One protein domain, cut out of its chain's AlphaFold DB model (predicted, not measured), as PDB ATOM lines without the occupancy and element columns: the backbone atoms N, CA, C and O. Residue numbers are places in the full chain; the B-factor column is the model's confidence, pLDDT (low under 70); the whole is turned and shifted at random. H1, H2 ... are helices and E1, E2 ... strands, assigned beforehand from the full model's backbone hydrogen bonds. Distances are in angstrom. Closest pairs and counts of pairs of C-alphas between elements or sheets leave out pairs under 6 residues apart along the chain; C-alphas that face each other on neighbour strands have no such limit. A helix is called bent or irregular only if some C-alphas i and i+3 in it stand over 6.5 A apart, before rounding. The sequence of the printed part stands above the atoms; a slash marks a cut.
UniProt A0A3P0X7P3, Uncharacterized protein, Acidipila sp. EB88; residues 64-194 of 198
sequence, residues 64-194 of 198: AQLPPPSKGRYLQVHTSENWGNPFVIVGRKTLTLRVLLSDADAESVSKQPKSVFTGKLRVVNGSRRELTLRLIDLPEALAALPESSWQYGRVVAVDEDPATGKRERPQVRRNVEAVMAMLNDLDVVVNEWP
ATOM      1  N   ALA A  64     -25.665 101.122 352.341       93.94
ATOM      2  CA  ALA A  64     -27.114 101.161 352.559       93.94
ATOM      3  C   ALA A  64     -27.923 101.684 351.354       93.94
ATOM      4  O   ALA A  64     -29.116 101.389 351.249       93.94
ATOM      5  N   GLN A  65     -27.294 102.428 350.437       94.31
ATOM      6  CA  GLN A  65     -27.930 102.945 349.219       94.31
ATOM      7  C   GLN A  65     -28.115 101.871 348.141       94.31
ATOM      8  O   GLN A  65     -28.971 102.009 347.270       94.31
ATOM      9  N   LEU A  66     -27.330 100.792 348.196       95.12
ATOM     10  CA  LEU A  66     -27.414  99.691 347.246       95.12
ATOM     11  C   LEU A  66     -28.732  98.925 347.416       95.12
ATOM     12  O   LEU A  66     -29.243  98.824 348.533       95.12
ATOM     13  N   PRO A  67     -29.270  98.303 346.357       95.12
ATOM     14  CA  PRO A  67     -30.485  97.508 346.472       95.12
ATOM     15  C   PRO A  67     -30.293  96.292 347.401       95.12
ATOM     16  O   PRO A  67     -29.191  95.732 347.487       95.12
ATOM     17  N   PRO A  68     -31.366  95.834 348.080       95.81
ATOM     18  CA  PRO A  68     -31.310  94.627 348.893       95.81
ATOM     19  C   PRO A  68     -30.923  93.406 348.038       95.81
ATOM     20  O   PRO A  68     -31.193  93.370 346.832       95.81
ATOM     21  N   PRO A  69     -30.299  92.383 348.640       97.00
ATOM     22  CA  PRO A  69     -29.787  91.237 347.906       97.00
ATOM     23  C   PRO A  69     -30.905  90.394 347.283       97.00
ATOM     24  O   PRO A  69     -31.893  90.032 347.924       97.00
ATOM     25  N   SER A  70     -30.722  90.016 346.018       96.50
ATOM     26  CA  SER A  70     -31.681  89.193 345.279       96.50
ATOM     27  C   SER A  70     -31.310  87.713 345.357       96.50
ATOM     28  O   SER A  70     -30.564  87.196 344.520       96.50
ATOM     29  N   LYS A  71     -31.866  87.005 346.350       94.56
ATOM     30  CA  LYS A  71     -31.610  85.570 346.594       94.56
ATOM     31  C   LYS A  71     -31.816  84.689 345.364       94.56
ATOM     32  O   LYS A  71     -30.994  83.820 345.090       94.56
ATOM     33  N   GLY A  72     -32.870  84.952 344.591       94.69
ATOM     34  CA  GLY A  72     -33.149  84.220 343.356       94.69
ATOM     35  C   GLY A  72     -32.053  84.362 342.298       94.69
ATOM     36  O   GLY A  72     -31.828  83.414 341.559       94.69
ATOM     37  N   ARG A  73     -31.342  85.498 342.245       94.25
ATOM     38  CA  ARG A  73     -30.262  85.725 341.273       94.25
ATOM     39  C   ARG A  73     -28.958  85.074 341.709       94.25
ATOM     40  O   ARG A  73     -28.384  84.303 340.949       94.25
ATOM     41  N   TYR A  74     -28.489  85.362 342.924       94.75
ATOM     42  CA  TYR A  74     -27.140  84.940 343.308       94.75
ATOM     43  C   TYR A  74     -27.036  83.443 343.639       94.75
ATOM     44  O   TYR A  74     -25.964  82.872 343.472       94.75
ATOM     45  N   LEU A  75     -28.126  82.781 344.056       93.38
ATOM     46  CA  LEU A  75     -28.107  81.333 344.320       93.38
ATOM     47  C   LEU A  75     -28.059  80.466 343.055       93.38
ATOM     48  O   LEU A  75     -27.724  79.289 343.147       93.38
ATOM     49  N   GLN A  76     -28.378  81.026 341.886       93.62
ATOM     50  CA  GLN A  76     -28.263  80.326 340.598       93.62
ATOM     51  C   GLN A  76     -26.818  80.298 340.075       93.62
ATOM     52  O   GLN A  76     -26.523  79.652 339.071       93.62
ATOM     53  N   VAL A  77     -25.904  81.018 340.731       94.06
ATOM     54  CA  VAL A  77     -24.494  81.064 340.353       94.06
ATOM     55  C   VAL A  77     -23.737  79.994 341.132       94.06
ATOM     56  O   VAL A  77     -23.553  80.094 342.344       94.06
ATOM     57  N   HIS A  78     -23.284  78.966 340.419       91.06
ATOM     58  CA  HIS A  78     -22.636  77.791 341.014       91.06
ATOM     59  C   HIS A  78     -21.120  77.733 340.792       91.06
ATOM     60  O   HIS A  78     -20.457  76.850 341.326       91.06
ATOM     61  N   THR A  79     -20.559  78.660 340.012       91.12
ATOM     62  CA  THR A  79     -19.117  78.743 339.745       91.12
ATOM     63  C   THR A  79     -18.573  80.122 340.101       91.12
ATOM     64  O   THR A  79     -19.245  81.140 339.908       91.12
ATOM     65  N   SER A  80     -17.344  80.164 340.620       91.06
ATOM     66  CA  SER A  80     -16.725  81.407 341.091       91.06
ATOM     67  C   SER A  80     -16.489  82.381 339.927       91.06
ATOM     68  O   SER A  80     -16.540  83.599 340.080       91.06
ATOM     69  N   GLU A  81     -16.283  81.833 338.731       90.00
ATOM     70  CA  GLU A  81     -15.976  82.544 337.495       90.00
ATOM     71  C   GLU A  81     -17.195  83.279 336.933       90.00
ATOM     72  O   GLU A  81     -17.024  84.257 336.208       90.00
ATOM     73  N   ASN A  82     -18.408  82.835 337.274       93.06
ATOM     74  CA  ASN A  82     -19.662  83.463 336.851       93.06
ATOM     75  C   ASN A  82     -20.246  84.385 337.933       93.06
ATOM     76  O   ASN A  82     -21.299  84.995 337.739       93.06
ATOM     77  N   TRP A  83     -19.573  84.512 339.079       95.50
ATOM     78  CA  TRP A  83     -19.957  85.466 340.109       95.50
ATOM     79  C   TRP A  83     -19.688  86.901 339.637       95.50
ATOM     80  O   TRP A  83     -18.562  87.248 339.272       95.50
ATOM     81  N   GLY A  84     -20.746  87.719 339.614       95.00
ATOM     82  CA  GLY A  84     -20.717  89.093 339.103       95.00
ATOM     83  C   GLY A  84     -20.590  90.178 340.175       95.00
ATOM     84  O   GLY A  84     -20.220  91.303 339.851       95.00
ATOM     85  N   ASN A  85     -20.871  89.829 341.432       97.25
ATOM     86  CA  ASN A  85     -20.736  90.710 342.592       97.25
ATOM     87  C   ASN A  85     -19.297  90.709 343.140       97.25
ATOM     88  O   ASN A  85     -18.457  89.947 342.648       97.25
ATOM     89  N   PRO A  86     -18.978  91.500 344.181       97.75
ATOM     90  CA  PRO A  86     -17.675  91.407 344.821       97.75
ATOM     91  C   PRO A  86     -17.456  90.005 345.408       97.75
ATOM     92  O   PRO A  86     -18.379  89.374 345.940       97.75
ATOM     93  N   PHE A  87     -16.233  89.503 345.264       97.69
ATOM     94  CA  PHE A  87     -15.808  88.187 345.729       97.69
ATOM     95  C   PHE A  87     -14.533  88.351 346.556       97.69
ATOM     96  O   PHE A  87     -13.519  88.833 346.050       97.69
ATOM     97  N   VAL A  88     -14.575  87.947 347.818       97.62
ATOM     98  CA  VAL A  88     -13.476  88.060 348.775       97.62
ATOM     99  C   VAL A  88     -12.821  86.697 348.955       97.62
ATOM    100  O   VAL A  88     -13.473  85.737 349.345       97.62
ATOM    101  N   ILE A  89     -11.518  86.622 348.704       96.88
ATOM    102  CA  ILE A  89     -10.692  85.451 349.005       96.88
ATOM    103  C   ILE A  89      -9.835  85.798 350.218       96.88
ATOM    104  O   ILE A  89      -9.027  86.730 350.173       96.88
ATOM    105  N   VAL A  90     -10.015  85.070 351.314       97.12
ATOM    106  CA  VAL A  90      -9.382  85.362 352.599       97.12
ATOM    107  C   VAL A  90      -8.089  84.568 352.744       97.12
ATOM    108  O   VAL A  90      -8.094  83.340 352.795       97.12
ATOM    109  N   GLY A  91      -6.965  85.278 352.842       95.69
ATOM    110  CA  GLY A  91      -5.655  84.704 353.127       95.69
ATOM    111  C   GLY A  91      -5.238  84.878 354.591       95.69
ATOM    112  O   GLY A  91      -5.974  85.381 355.444       95.69
ATOM    113  N   ARG A  92      -4.000  84.474 354.910       95.19
ATOM    114  CA  ARG A  92      -3.471  84.549 356.288       95.19
ATOM    115  C   ARG A  92      -3.240  85.982 356.774       95.19
ATOM    116  O   ARG A  92      -3.450  86.260 357.951       95.19
ATOM    117  N   LYS A  93      -2.724  86.859 355.909       91.81
ATOM    118  CA  LYS A  93      -2.320  88.236 356.267       91.81
ATOM    119  C   LYS A  93      -3.136  89.309 355.556       91.81
ATOM    120  O   LYS A  93      -3.248  90.426 356.046       91.81
ATOM    121  N   THR A  94      -3.645  88.972 354.383       93.19
ATOM    122  CA  THR A  94      -4.342  89.869 353.472       93.19
ATOM    123  C   THR A  94      -5.548  89.142 352.913       93.19
ATOM    124  O   THR A  94      -5.684  87.925 353.063       93.19
ATOM    125  N   LEU A  95      -6.401  89.894 352.242       94.75
ATOM    126  CA  LEU A  95      -7.476  89.357 351.435       94.75
ATOM    127  C   LEU A  95      -7.342  89.860 349.998       94.75
ATOM    128  O   LEU A  95      -6.740  90.909 349.744       94.75
ATOM    129  N   THR A  96      -7.897  89.091 349.072       95.56
ATOM    130  CA  THR A  96      -8.035  89.472 347.671       95.56
ATOM    131  C   THR A  96      -9.495  89.801 347.408       95.56
ATOM    132  O   THR A  96     -10.358  88.940 347.552       95.56
ATOM    133  N   LEU A  97      -9.772  91.038 347.010       96.19
ATOM    134  CA  LEU A  97     -11.077  91.474 346.531       96.19
ATOM    135  C   LEU A  97     -11.090  91.401 345.008       96.19
ATOM    136  O   LEU A  97     -10.355  92.118 344.328       96.19
ATOM    137  N   ARG A  98     -11.935  90.525 344.478       96.12
ATOM    138  CA  ARG A  98     -12.157  90.323 343.052       96.12
ATOM    139  C   ARG A  98     -13.483  90.955 342.652       96.12
ATOM    140  O   ARG A  98     -14.514  90.679 343.261       96.12
ATOM    141  N   VAL A  99     -13.449  91.791 341.621       95.50
ATOM    142  CA  VAL A  99     -14.592  92.592 341.158       95.50
ATOM    143  C   VAL A  99     -14.652  92.632 339.635       95.50
ATOM    144  O   VAL A  99     -13.645  92.424 338.951       95.50
ATOM    145  N   LEU A 100     -15.839  92.900 339.094       94.94
ATOM    146  CA  LEU A 100     -16.021  93.258 337.691       94.94
ATOM    147  C   LEU A 100     -16.102  94.781 337.586       94.94
ATOM    148  O   LEU A 100     -16.980  95.393 338.191       94.94
ATOM    149  N   LEU A 101     -15.182  95.375 336.828       93.44
ATOM    150  CA  LEU A 101     -15.114  96.814 336.586       93.44
ATOM    151  C   LEU A 101     -15.017  97.071 335.083       93.44
ATOM    152  O   LEU A 101     -14.204  96.454 334.388       93.44
ATOM    153  N   SER A 102     -15.831  98.002 334.584       91.75
ATOM    154  CA  SER A 102     -15.599  98.593 333.266       91.75
ATOM    155  C   SER A 102     -14.278  99.373 333.269       91.75
ATOM    156  O   SER A 102     -13.733  99.672 334.333       91.75
ATOM    157  N   ASP A 103     -13.737  99.725 332.103       87.56
ATOM    158  CA  ASP A 103     -12.479 100.482 332.065       87.56
ATOM    159  C   ASP A 103     -12.622 101.883 332.688       87.56
ATOM    160  O   ASP A 103     -11.726 102.325 333.407       87.56
ATOM    161  N   ALA A 104     -13.778 102.534 332.512       88.50
ATOM    162  CA  ALA A 104     -14.082 103.824 333.137       88.50
ATOM    163  C   ALA A 104     -14.209 103.717 334.671       88.50
ATOM    164  O   ALA A 104     -13.684 104.555 335.414       88.50
ATOM    165  N   ASP A 105     -14.856 102.656 335.157       90.75
ATOM    166  CA  ASP A 105     -14.961 102.384 336.592       90.75
ATOM    167  C   ASP A 105     -13.593 102.043 337.192       90.75
ATOM    168  O   ASP A 105     -13.240 102.525 338.265       90.75
ATOM    169  N   ALA A 106     -12.789 101.244 336.483       87.62
ATOM    170  CA  ALA A 106     -11.447 100.868 336.908       87.62
ATOM    171  C   ALA A 106     -10.531 102.091 337.037       87.62
ATOM    172  O   ALA A 106      -9.771 102.183 338.002       87.62
ATOM    173  N   GLU A 107     -10.622 103.046 336.110       87.00
ATOM    174  CA  GLU A 107      -9.900 104.314 336.210       87.00
ATOM    175  C   GLU A 107     -10.347 105.111 337.445       87.00
ATOM    176  O   GLU A 107      -9.503 105.577 338.215       87.00
ATOM    177  N   SER A 108     -11.655 105.212 337.681       86.12
ATOM    178  CA  SER A 108     -12.224 105.923 338.835       86.12
ATOM    179  C   SER A 108     -11.782 105.308 340.166       86.12
ATOM    180  O   SER A 108     -11.335 106.024 341.061       86.12
ATOM    181  N   VAL A 109     -11.812 103.977 340.265       86.00
ATOM    182  CA  VAL A 109     -11.305 103.202 341.407       86.00
ATOM    183  C   VAL A 109      -9.798 103.415 341.585       86.00
ATOM    184  O   VAL A 109      -9.335 103.627 342.700       86.00
ATOM    185  N   SER A 110      -9.019 103.436 340.499       82.75
ATOM    186  CA  SER A 110      -7.563 103.642 340.566       82.75
ATOM    187  C   SER A 110      -7.146 105.039 341.044       82.75
ATOM    188  O   SER A 110      -6.041 105.206 341.561       82.75
ATOM    189  N   LYS A 111      -8.022 106.038 340.866       82.75
ATOM    190  CA  LYS A 111      -7.815 107.430 341.292       82.75
ATOM    191  C   LYS A 111      -8.196 107.668 342.751       82.75
ATOM    192  O   LYS A 111      -7.898 108.743 343.273       82.75
ATOM    193  N   GLN A 112      -8.840 106.699 343.401       78.69
ATOM    194  CA  GLN A 112      -9.136 106.794 344.823       78.69
ATOM    195  C   GLN A 112      -7.833 106.912 345.628       78.69
ATOM    196  O   GLN A 112      -6.794 106.369 345.227       78.69
ATOM    197  N   PRO A 113      -7.848 107.629 346.764       73.81
ATOM    198  CA  PRO A 113      -6.686 107.729 347.631       73.81
ATOM    199  C   PRO A 113      -6.147 106.342 347.997       73.81
ATOM    200  O   PRO A 113      -6.909 105.402 348.214       73.81
ATOM    201  N   LYS A 114      -4.825 106.210 348.152       67.75
ATOM    202  CA  LYS A 114      -4.195 104.945 348.588       67.75
ATOM    203  C   LYS A 114      -4.668 104.459 349.967       67.75
ATOM    204  O   LYS A 114      -4.365 103.327 350.323       67.75
ATOM    205  N   SER A 115      -5.361 105.306 350.737       61.34
ATOM    206  CA  SER A 115      -6.045 104.888 351.965       61.34
ATOM    207  C   SER A 115      -7.176 103.899 351.681       61.34
ATOM    208  O   SER A 115      -7.336 102.960 352.443       61.34
ATOM    209  N   VAL A 116      -7.874 104.057 350.550       65.69
ATOM    210  CA  VAL A 116      -9.002 103.215 350.124       65.69
ATOM    211  C   VAL A 116      -8.505 101.879 349.563       65.69
ATOM    212  O   VAL A 116      -9.045 100.818 349.863       65.69
ATOM    213  N   PHE A 117      -7.443 101.919 348.748       67.50
ATOM    214  CA  PHE A 117      -6.854 100.733 348.127       67.50
ATOM    215  C   PHE A 117      -5.350 100.670 348.394       67.50
ATOM    216  O   PHE A 117      -4.545 101.343 347.748       67.50
ATOM    217  N   THR A 118      -4.951  99.797 349.318       62.53
ATOM    218  CA  THR A 118      -3.532  99.558 349.624       62.53
ATOM    219  C   THR A 118      -2.803  98.780 348.521       62.53
ATOM    220  O   THR A 118      -1.572  98.760 348.477       62.53
ATOM    221  N   GLY A 119      -3.549  98.109 347.637       68.38
ATOM    222  CA  GLY A 119      -3.032  97.259 346.565       68.38
ATOM    223  C   GLY A 119      -3.173  97.875 345.174       68.38
ATOM    224  O   GLY A 119      -4.041  98.703 344.917       68.38
ATOM    225  N   LYS A 120      -2.331  97.428 344.234       79.44
ATOM    226  CA  LYS A 120      -2.493  97.765 342.814       79.44
ATOM    227  C   LYS A 120      -3.665  96.976 342.233       79.44
ATOM    228  O   LYS A 120      -3.686  95.753 342.359       79.44
ATOM    229  N   LEU A 121      -4.576  97.664 341.546       86.06
ATOM    230  CA  LEU A 121      -5.641  97.040 340.767       86.06
ATOM    231  C   LEU A 121      -5.020  96.204 339.640       86.06
ATOM    232  O   LEU A 121      -4.388  96.737 338.727       86.06
ATOM    233  N   ARG A 122      -5.161  94.883 339.721       89.56
ATOM    234  CA  ARG A 122      -4.641  93.941 338.723       89.56
ATOM    235  C   ARG A 122      -5.742  93.517 337.768       89.56
ATOM    236  O   ARG A 122      -6.819  93.132 338.204       89.56
ATOM    237  N   VAL A 123      -5.448  93.519 336.471       90.00
ATOM    238  CA  VAL A 123      -6.298  92.901 335.444       90.00
ATOM    239  C   VAL A 123      -6.089  91.393 335.456       90.00
ATOM    240  O   VAL A 123      -4.951  90.939 335.384       90.00
ATOM    241  N   VAL A 124      -7.179  90.627 335.535       88.88
ATOM    242  CA  VAL A 124      -7.123  89.155 335.496       88.88
ATOM    243  C   VAL A 124      -7.642  88.628 334.165       88.88
ATOM    244  O   VAL A 124      -6.941  87.890 333.484       88.88
ATOM    245  N   ASN A 125      -8.866  89.006 333.785       86.50
ATOM    246  CA  ASN A 125      -9.482  88.595 332.524       86.50
ATOM    247  C   ASN A 125     -10.623  89.550 332.133       86.50
ATOM    248  O   ASN A 125     -11.575  89.706 332.898       86.50
ATOM    249  N   GLY A 126     -10.551  90.175 330.955       88.31
ATOM    250  CA  GLY A 126     -11.568  91.125 330.491       88.31
ATOM    251  C   GLY A 126     -11.770  92.263 331.494       88.31
ATOM    252  O   GLY A 126     -10.804  92.924 331.864       88.31
ATOM    253  N   SER A 127     -12.999  92.448 331.980       90.56
ATOM    254  CA  SER A 127     -13.377  93.424 333.022       90.56
ATOM    255  C   SER A 127     -13.066  92.978 334.455       90.56
ATOM    256  O   SER A 127     -13.280  93.722 335.408       90.56
ATOM    257  N   ARG A 128     -12.570  91.755 334.654       94.44
ATOM    258  CA  ARG A 128     -12.255  91.248 335.990       94.44
ATOM    259  C   ARG A 128     -10.976  91.878 336.519       94.44
ATOM    260  O   ARG A 128      -9.939  91.885 335.840       94.44
ATOM    261  N   ARG A 129     -11.058  92.379 337.747       94.31
ATOM    262  CA  ARG A 129      -9.958  93.009 338.466       94.31
ATOM    263  C   ARG A 129      -9.800  92.408 339.860       94.31
ATOM    264  O   ARG A 129     -10.774  91.945 340.450       94.31
ATOM    265  N   GLU A 130      -8.579  92.437 340.376       94.25
ATOM    266  CA  GLU A 130      -8.236  91.997 341.729       94.25
ATOM    267  C   GLU A 130      -7.465  93.074 342.486       94.25
ATOM    268  O   GLU A 130      -6.600  93.755 341.927       94.25
ATOM    269  N   LEU A 131      -7.765  93.185 343.776       92.25
ATOM    270  CA  LEU A 131      -7.135  94.082 344.734       92.25
ATOM    271  C   LEU A 131      -6.660  93.261 345.927       92.25
ATOM    272  O   LEU A 131      -7.416  92.456 346.459       92.25
ATOM    273  N   THR A 132      -5.431  93.483 346.379       92.88
ATOM    274  CA  THR A 132      -4.948  92.926 347.649       92.88
ATOM    275  C   THR A 132      -5.038  93.989 348.734       92.88
ATOM    276  O   THR A 132      -4.473  95.073 348.579       92.88
ATOM    277  N   LEU A 133      -5.713  93.675 349.837       91.12
ATOM    278  CA  LEU A 133      -5.909  94.595 350.956       91.12
ATOM    279  C   LEU A 133      -5.721  93.918 352.315       91.12
ATOM    280  O   LEU A 133      -5.680  92.686 352.424       91.12
ATOM    281  N   ARG A 134      -5.568  94.733 353.362       91.69
ATOM    282  CA  ARG A 134      -5.637  94.254 354.747       91.69
ATOM    283  C   ARG A 134      -7.100  94.027 355.120       91.69
ATOM    284  O   ARG A 134      -7.992  94.634 354.541       91.69
ATOM    285  N   LEU A 135      -7.341  93.191 356.127       91.69
ATOM    286  CA  LEU A 135      -8.701  92.882 356.590       91.69
ATOM    287  C   LEU A 135      -9.477  94.139 356.999       91.69
ATOM    288  O   LEU A 135     -10.643  94.282 356.661       91.69
ATOM    289  N   ILE A 136      -8.801  95.052 357.692       89.94
ATOM    290  CA  ILE A 136      -9.384  96.290 358.211       89.94
ATOM    291  C   ILE A 136      -9.807  97.282 357.120       89.94
ATOM    292  O   ILE A 136     -10.676  98.111 357.364       89.94
ATOM    293  N   ASP A 137      -9.231  97.178 355.921       90.81
ATOM    294  CA  ASP A 137      -9.508  98.095 354.812       90.81
ATOM    295  C   ASP A 137     -10.707  97.618 353.959       90.81
ATOM    296  O   ASP A 137     -11.130  98.306 353.033       90.81
ATOM    297  N   LEU A 138     -11.273  96.435 354.249       93.69
ATOM    298  CA  LEU A 138     -12.386  95.858 353.484       93.69
ATOM    299  C   LEU A 138     -13.642  96.748 353.433       93.69
ATOM    300  O   LEU A 138     -14.197  96.867 352.338       93.69
ATOM    301  N   PRO A 139     -14.104  97.382 354.531       94.31
ATOM    302  CA  PRO A 139     -15.308  98.211 354.497       94.31
ATOM    303  C   PRO A 139     -15.166  99.380 353.524       94.31
ATOM    304  O   PRO A 139     -16.021  99.584 352.665       94.31
ATOM    305  N   GLU A 140     -14.048 100.103 353.618       91.56
ATOM    306  CA  GLU A 140     -13.742 101.249 352.759       91.56
ATOM    307  C   GLU A 140     -13.603 100.811 351.292       91.56
ATOM    308  O   GLU A 140     -14.174 101.438 350.400       91.56
ATOM    309  N   ALA A 141     -12.933  99.680 351.041       92.38
ATOM    310  CA  ALA A 141     -12.775  99.136 349.698       92.38
ATOM    311  C   ALA A 141     -14.110  98.730 349.050       92.38
ATOM    312  O   ALA A 141     -14.288  98.964 347.857       92.38
ATOM    313  N   LEU A 142     -15.040  98.129 349.804       95.12
ATOM    314  CA  LEU A 142     -16.368  97.751 349.300       95.12
ATOM    315  C   LEU A 142     -17.242  98.972 349.017       95.12
ATOM    316  O   LEU A 142     -17.941  99.002 348.005       95.12
ATOM    317  N   ALA A 143     -17.193  99.968 349.896       93.38
ATOM    318  CA  ALA A 143     -17.996 101.176 349.784       93.38
ATOM    319  C   ALA A 143     -17.550 102.073 348.611       93.38
ATOM    320  O   ALA A 143     -18.368 102.744 347.987       93.38
ATOM    321  N   ALA A 144     -16.266 102.008 348.244       92.06
ATOM    322  CA  ALA A 144     -15.711 102.698 347.081       92.06
ATOM    323  C   ALA A 144     -16.010 102.019 345.728       92.06
ATOM    324  O   ALA A 144     -15.630 102.557 344.682       92.06
ATOM    325  N   LEU A 145     -16.642 100.839 345.715       93.38
ATOM    326  CA  LEU A 145     -17.010 100.170 344.467       93.38
ATOM    327  C   LEU A 145     -18.186 100.882 343.787       93.38
ATOM    328  O   LEU A 145     -19.124 101.308 344.463       93.38
ATOM    329  N   PRO A 146     -18.192 100.963 342.447       93.94
ATOM    330  CA  PRO A 146     -19.338 101.489 341.717       93.94
ATOM    331  C   PRO A 146     -20.562 100.582 341.892       93.94
ATOM    332  O   PRO A 146     -20.442  99.367 342.071       93.94
ATOM    333  N   GLU A 147     -21.761 101.147 341.741       93.50
ATOM    334  CA  GLU A 147     -23.022 100.391 341.797       93.50
ATOM    335  C   GLU A 147     -23.069  99.252 340.757       93.50
ATOM    336  O   GLU A 147     -23.633  98.187 341.012       93.50
ATOM    337  N   SER A 148     -22.386  99.420 339.616       93.69
ATOM    338  CA  SER A 148     -22.253  98.403 338.559       93.69
ATOM    339  C   SER A 148     -21.608  97.094 339.043       93.69
ATOM    340  O   SER A 148     -21.861  96.033 338.464       93.69
ATOM    341  N   SER A 149     -20.822  97.136 340.125       95.94
ATOM    342  CA  SER A 149     -20.237  95.951 340.761       95.94
ATOM    343  C   SER A 149     -21.229  95.165 341.632       95.94
ATOM    344  O   SER A 149     -20.878  94.082 342.087       95.94
ATOM    345  N   TRP A 150     -22.459  95.647 341.843       96.94
ATOM    346  CA  TRP A 150     -23.462  95.068 342.753       96.94
ATOM    347  C   TRP A 150     -24.691  94.507 342.020       96.94
ATOM    348  O   TRP A 150     -25.842  94.733 342.398       96.94
ATOM    349  N   GLN A 151     -24.454  93.718 340.970       95.38
ATOM    350  CA  GLN A 151     -25.472  93.122 340.088       95.38
ATOM    351  C   GLN A 151     -26.578  92.328 340.806       95.38
ATOM    352  O   GLN A 151     -27.688  92.186 340.280       95.38
ATOM    353  N   TYR A 152     -26.276  91.767 341.978       96.75
ATOM    354  CA  TYR A 152     -27.183  90.947 342.782       96.75
ATOM    355  C   TYR A 152     -27.648  91.642 344.074       96.75
ATOM    356  O   TYR A 152     -28.212  90.975 344.943       96.75
ATOM    357  N   GLY A 153     -27.436  92.958 344.203       96.69
ATOM    358  CA  GLY A 153     -27.657  93.725 345.433       96.69
ATOM    359  C   GLY A 153     -26.531  93.535 346.449       96.69
ATOM    360  O   GLY A 153     -25.467  93.030 346.088       96.69
ATOM    361  N   ARG A 154     -26.756  93.926 347.711       97.00
ATOM    362  CA  ARG A 154     -25.780  93.830 348.822       97.00
ATOM    363  C   ARG A 154     -25.465  92.391 349.240       97.00
ATOM    364  O   ARG A 154     -25.867  91.926 350.305       97.00
ATOM    365  N   VAL A 155     -24.756  91.666 348.384       97.81
ATOM    366  CA  VAL A 155     -24.260  90.315 348.652       97.81
ATOM    367  C   VAL A 155     -22.818  90.181 348.188       97.81
ATOM    368  O   VAL A 155     -22.472  90.598 347.082       97.81
ATOM    369  N   VAL A 156     -21.981  89.574 349.023       98.00
ATOM    370  CA  VAL A 156     -20.565  89.318 348.745       98.00
ATOM    371  C   VAL A 156     -20.295  87.831 348.899       98.00
ATOM    372  O   VAL A 156     -20.726  87.210 349.869       98.00
ATOM    373  N   ALA A 157     -19.584  87.253 347.932       97.50
ATOM    374  CA  ALA A 157     -19.072  85.897 348.073       97.50
ATOM    375  C   ALA A 157     -17.775  85.911 348.888       97.50
ATOM    376  O   ALA A 157     -16.940  86.790 348.681       97.50
ATOM    377  N   VAL A 158     -17.601  84.947 349.787       97.56
ATOM    378  CA  VAL A 158     -16.409  84.803 350.633       97.56
ATOM    379  C   VAL A 158     -15.870  83.388 350.494       97.56
ATOM    380  O   VAL A 158     -16.622  82.436 350.668       97.56
ATOM    381  N   ASP A 159     -14.578  83.264 350.211       96.00
ATOM    382  CA  ASP A 159     -13.853  81.996 350.101       96.00
ATOM    383  C   ASP A 159     -12.568  82.034 350.936       96.00
ATOM    384  O   ASP A 159     -11.990  83.099 351.180       96.00
ATOM    385  N   GLU A 160     -12.092  80.867 351.355       95.00
ATOM    386  CA  GLU A 160     -10.736  80.716 351.877       95.00
ATOM    387  C   GLU A 160      -9.739  80.665 350.721       95.00
ATOM    388  O   GLU A 160      -9.983  80.004 349.718       95.00
ATOM    389  N   ASP A 161      -8.550  81.249 350.874       93.75
ATOM    390  CA  ASP A 161      -7.501  81.073 349.870       93.75
ATOM    391  C   ASP A 161      -7.135  79.575 349.730       93.75
ATOM    392  O   ASP A 161      -6.581  78.977 350.672       93.75
ATOM    393  N   PRO A 162      -7.405  78.937 348.570       89.50
ATOM    394  CA  PRO A 162      -7.141  77.518 348.370       89.50
ATOM    395  C   PRO A 162      -5.640  77.204 348.399       89.50
ATOM    396  O   PRO A 162      -5.268  76.081 348.747       89.50
ATOM    397  N   ALA A 163      -4.772  78.183 348.132       90.69
ATOM    398  CA  ALA A 163      -3.322  78.031 348.210       90.69
ATOM    399  C   ALA A 163      -2.792  78.010 349.659       90.69
ATOM    400  O   ALA A 163      -1.613  77.721 349.884       90.69
ATOM    401  N   THR A 164      -3.643  78.267 350.661       91.38
ATOM    402  CA  THR A 164      -3.246  78.270 352.075       91.38
ATOM    403  C   THR A 164      -2.756  76.891 352.525       91.38
ATOM    404  O   THR A 164      -3.496  75.898 352.521       91.38
ATOM    405  N   GLY A 165      -1.510  76.838 353.006       92.31
ATOM    406  CA  GLY A 165      -0.908  75.631 353.572       92.31
ATOM    407  C   GLY A 165      -1.570  75.178 354.882       92.31
ATOM    408  O   GLY A 165      -2.069  75.984 355.665       92.31
ATOM    409  N   LYS A 166      -1.518  73.870 355.181       93.62
ATOM    410  CA  LYS A 166      -2.223  73.247 356.327       93.62
ATOM    411  C   LYS A 166      -1.975  73.926 357.683       93.62
ATOM    412  O   LYS A 166      -2.898  74.035 358.481       93.62
ATOM    413  N   ARG A 167      -0.750  74.400 357.943       95.38
ATOM    414  CA  ARG A 167      -0.378  75.072 359.206       95.38
ATOM    415  C   ARG A 167      -1.032  76.446 359.378       95.38
ATOM    416  O   ARG A 167      -1.169  76.918 360.499       95.38
ATOM    417  N   GLU A 168      -1.418  77.088 358.281       95.31
ATOM    418  CA  GLU A 168      -1.962  78.448 358.269       95.31
ATOM    419  C   GLU A 168      -3.497  78.464 358.291       95.31
ATOM    420  O   GLU A 168      -4.092  79.462 358.694       95.31
ATOM    421  N   ARG A 169      -4.137  77.337 357.938       94.12
ATOM    422  CA  ARG A 169      -5.600  77.177 357.878       94.12
ATOM    423  C   ARG A 169      -6.342  77.629 359.140       94.12
ATOM    424  O   ARG A 169      -7.330  78.339 358.982       94.12
ATOM    425  N   PRO A 170      -5.894  77.325 360.377       95.69
ATOM    426  CA  PRO A 170      -6.593  77.815 361.565       95.69
ATOM    427  C   PRO A 170      -6.625  79.345 361.660       95.69
ATOM    428  O   PRO A 170      -7.604  79.907 362.137       95.69
ATOM    429  N   GLN A 171      -5.568  80.029 361.206       96.06
ATOM    430  CA  GLN A 171      -5.560  81.490 361.176       96.06
ATOM    431  C   GLN A 171      -6.456  82.028 360.060       96.06
ATOM    432  O   GLN A 171      -7.169  82.996 360.289       96.06
ATOM    433  N   VAL A 172      -6.446  81.399 358.881       96.19
ATOM    434  CA  VAL A 172      -7.329  81.796 357.774       96.19
ATOM    435  C   VAL A 172      -8.798  81.656 358.159       96.19
ATOM    436  O   VAL A 172      -9.550  82.595 357.948       96.19
ATOM    437  N   ARG A 173      -9.194  80.574 358.835       95.19
ATOM    438  CA  ARG A 173     -10.565  80.403 359.349       95.19
ATOM    439  C   ARG A 173     -10.993  81.521 360.297       95.19
ATOM    440  O   ARG A 173     -12.056  82.099 360.117       95.19
ATOM    441  N   ARG A 174     -10.130  81.904 361.245       96.31
ATOM    442  CA  ARG A 174     -10.392  83.063 362.120       96.31
ATOM    443  C   ARG A 174     -10.540  84.361 361.331       96.31
ATOM    444  O   ARG A 174     -11.375  85.195 361.661       96.31
ATOM    445  N   ASN A 175      -9.731  84.539 360.289       96.62
ATOM    446  CA  ASN A 175      -9.839  85.699 359.412       96.62
ATOM    447  C   ASN A 175     -11.162  85.688 358.631       96.62
ATOM    448  O   ASN A 175     -11.764  86.740 358.468       96.62
ATOM    449  N   VAL A 176     -11.617  84.521 358.169       96.94
ATOM    450  CA  VAL A 176     -12.902  84.353 357.475       96.94
ATOM    451  C   VAL A 176     -14.051  84.714 358.403       96.94
ATOM    452  O   VAL A 176     -14.885  85.529 358.032       96.94
ATOM    453  N   GLU A 177     -14.057  84.191 359.629       96.31
ATOM    454  CA  GLU A 177     -15.052  84.538 360.650       96.31
ATOM    455  C   GLU A 177     -15.069  86.049 360.927       96.31
ATOM    456  O   GLU A 177     -16.139  86.654 360.973       96.31
ATOM    457  N   ALA A 178     -13.895  86.679 361.038       96.00
ATOM    458  CA  ALA A 178     -13.783  88.124 361.223       96.00
ATOM    459  C   ALA A 178     -14.316  88.918 360.017       96.00
ATOM    460  O   ALA A 178     -15.000  89.923 360.199       96.00
ATOM    461  N   VAL A 179     -14.041  88.465 358.789       97.06
ATOM    462  CA  VAL A 179     -14.579  89.066 357.559       97.06
ATOM    463  C   VAL A 179     -16.097  88.909 357.498       97.06
ATOM    464  O   VAL A 179     -16.787  89.874 357.191       97.06
ATOM    465  N   MET A 180     -16.641  87.735 357.826       96.69
ATOM    466  CA  MET A 180     -18.088  87.511 357.859       96.69
ATOM    467  C   MET A 180     -18.777  88.399 358.897       96.69
ATOM    468  O   MET A 180     -19.806  88.993 358.592       96.69
ATOM    469  N   ALA A 181     -18.209  88.515 360.101       95.94
ATOM    470  CA  ALA A 181     -18.725  89.408 361.136       95.94
ATOM    471  C   ALA A 181     -18.745  90.864 360.651       95.94
ATOM    472  O   ALA A 181     -19.778  91.518 360.725       95.94
ATOM    473  N   MET A 182     -17.647  91.326 360.051       95.38
ATOM    474  CA  MET A 182     -17.549  92.671 359.489       95.38
ATOM    475  C   MET A 182     -18.562  92.919 358.363       95.38
ATOM    476  O   MET A 182     -19.170  93.979 358.318       95.38
ATOM    477  N   LEU A 183     -18.774  91.959 357.457       96.88
ATOM    478  CA  LEU A 183     -19.782  92.083 356.397       96.88
ATOM    479  C   LEU A 183     -21.209  92.134 356.964       96.88
ATOM    480  O   LEU A 183     -22.031  92.896 356.461       96.88
ATOM    481  N   ASN A 184     -21.488  91.372 358.024       96.00
ATOM    482  CA  ASN A 184     -22.778  91.425 358.710       96.00
ATOM    483  C   ASN A 184     -23.011  92.784 359.386       96.00
ATOM    484  O   ASN A 184     -24.116  93.310 359.285       96.00
ATOM    485  N   ASP A 185     -21.985  93.362 360.022       94.69
ATOM    486  CA  ASP A 185     -22.067  94.711 360.605       94.69
ATOM    487  C   ASP A 185     -22.403  95.762 359.528       94.69
ATOM    488  O   ASP A 185     -23.165  96.689 359.777       94.69
ATOM    489  N   LEU A 186     -21.929  95.561 358.291       95.56
ATOM    490  CA  LEU A 186     -22.222  96.410 357.128       95.56
ATOM    491  C   LEU A 186     -23.596  96.158 356.464       95.56
ATOM    492  O   LEU A 186     -23.862  96.733 355.406       95.56
ATOM    493  N   ASP A 187     -24.448  95.285 357.015       95.88
ATOM    494  CA  ASP A 187     -25.703  94.819 356.390       95.88
ATOM    495  C   ASP A 187     -25.499  94.247 354.966       95.88
ATOM    496  O   ASP A 187     -26.306  94.425 354.042       95.88
ATOM    497  N   VAL A 188     -24.370  93.555 354.769       97.50
ATOM    498  CA  VAL A 188     -24.028  92.847 353.532       97.50
ATOM    499  C   VAL A 188     -24.239  91.353 353.732       97.50
ATOM    500  O   VAL A 188     -23.632  90.725 354.597       97.50
ATOM    501  N   VAL A 189     -25.060  90.743 352.875       97.38
ATOM    502  CA  VAL A 189     -25.278  89.295 352.922       97.38
ATOM    503  C   VAL A 189     -24.027  88.557 352.456       97.38
ATOM    504  O   VAL A 189     -23.471  88.835 351.395       97.38
ATOM    505  N   VAL A 190     -23.616  87.559 353.232       97.00
ATOM    506  CA  VAL A 190     -22.500  86.680 352.882       97.00
ATOM    507  C   VAL A 190     -23.009  85.460 352.118       97.00
ATOM    508  O   VAL A 190     -23.942  84.781 352.550       97.00
ATOM    509  N   ASN A 191     -22.356  85.151 351.000       95.44
ATOM    510  CA  ASN A 191     -22.428  83.844 350.358       95.44
ATOM    511  C   ASN A 191     -21.096  83.106 350.583       95.44
ATOM    512  O   ASN A 191     -20.067  83.547 350.080       95.44
ATOM    513  N   GLU A 192     -21.094  82.020 351.355       92.88
ATOM    514  CA  GLU A 192     -19.881  81.258 351.701       92.88
ATOM    515  C   GLU A 192     -19.535  80.246 350.594       92.88
ATOM    516  O   GLU A 192     -20.395  79.490 350.138       92.88
ATOM    517  N   TRP A 193     -18.279  80.251 350.151       89.19
ATOM    518  CA  TRP A 193     -17.737  79.400 349.093       89.19
ATOM    519  C   TRP A 193     -16.501  78.633 349.593       89.19
ATOM    520  O   TRP A 193     -15.766  79.161 350.423       89.19
ATOM    521  N   PRO A 194     -16.252  77.411 349.081       78.88
ATOM    522  CA  PRO A 194     -17.227  76.550 348.413       78.88
ATOM    523  C   PRO A 194     -18.317  76.099 349.403       78.88
ATOM    524  O   PRO A 194     -18.081  75.983 350.604       78.88
TER     525      PRO A 194
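Overview. This is residues 64 to 194 of the 198 residues of an uncharacterized protein of Acidipila sp. EB88 (UniProt A0A3P0X7P3). One strongly twisted sheet of six strands has two helices packed over one face, the long H4 along E5 and the shorter H3 along E2. The small helices H1 and H2 lie farther out and only graze the sheet. The printed part has 131 residues with four named helices and six named strands, in the order H1 E1 E2 H2 E3 E4 H3 E5 H4 E6. The mixed sheet runs E3 E4 E2 E1 E5 E6, and the class is mixed, helices and strands. The whole is compact, with a radius of gyration of the C-alphas of 14.0 A and spans of 41 by 35 by 29 A.

Arrangement. Start at edge strand E3, residues 122 to 125, and its antiparallel neighbour E4, residues 128 to 133, a hairpin with N 122 and O 130 at 2.9 A. Beside E4 is antiparallel E2, residues 95 to 100, with N 97 and O 131 at 2.8 A. E2 forms a hairpin with E1, residues 87 to 90, where N 89 and O 96 are 2.8 A apart. Next look at E5, residues 155 to 160, parallel to E1, with N 88 and O 157 at 2.8 A. The other edge strand, E6, residues 189 to 193, is parallel to E5, with N 158 and O 191 at 2.9 A. H4, residues 169 to 185, lies over E5 and, only just, over E1, where 3 of its C-alphas fall; its height over the sheet is 8.8 A, and it runs along the strands, at 3 degrees to E5 on the local plane. The closest C-alphas of E5 and H4 are those of Glu 160 and Val 172, 6.9 A apart. On the same face, H3, residues 135 to 143, lies over E2 at a height of 9.2 A. H3 and H4 touch, closest at the C-alphas of Leu 135 and Val 179, 7.1 A, at 36 degrees, only just a steep tilt, the same way. E5, H4 and E6 form a strand-helix-strand unit, two parallel neighbour strands with a helix between, its crossover right-handed. H1, residues 71 to 74, and H2, residues 103 to 110, only graze the sheet and are apart from each other. In H2 and H4 every O i to N i+4 pair is within hydrogen-bond range, in H3 3 of 5, and H1 is too short for such a pair.

Along the chain. Find C-alpha 71 at (-31.610, 85.570, 346.594), where H1 begins. H4 runs 24.2 A from C-alpha 169 at (-5.600, 77.177, 357.878), H3 14.2 A, E5 16.9 A, and E2 and E4 16.6 A each. H3 is irregular: C-alphas 136 and 139 are 7.3 A apart. E6 ends at C-alpha 193, (-17.737, 79.400, 349.093).

Size, cuts and confidence. The two C-alphas farthest apart, those of Ala 104 and Arg 167, are 41.2 A apart. The printed part has no cut; the long links are H1 to E1, H2 to E3 and H3 to E5. The mean pLDDT of the printed part is 91.9, and residues 114 to 119 are under 70.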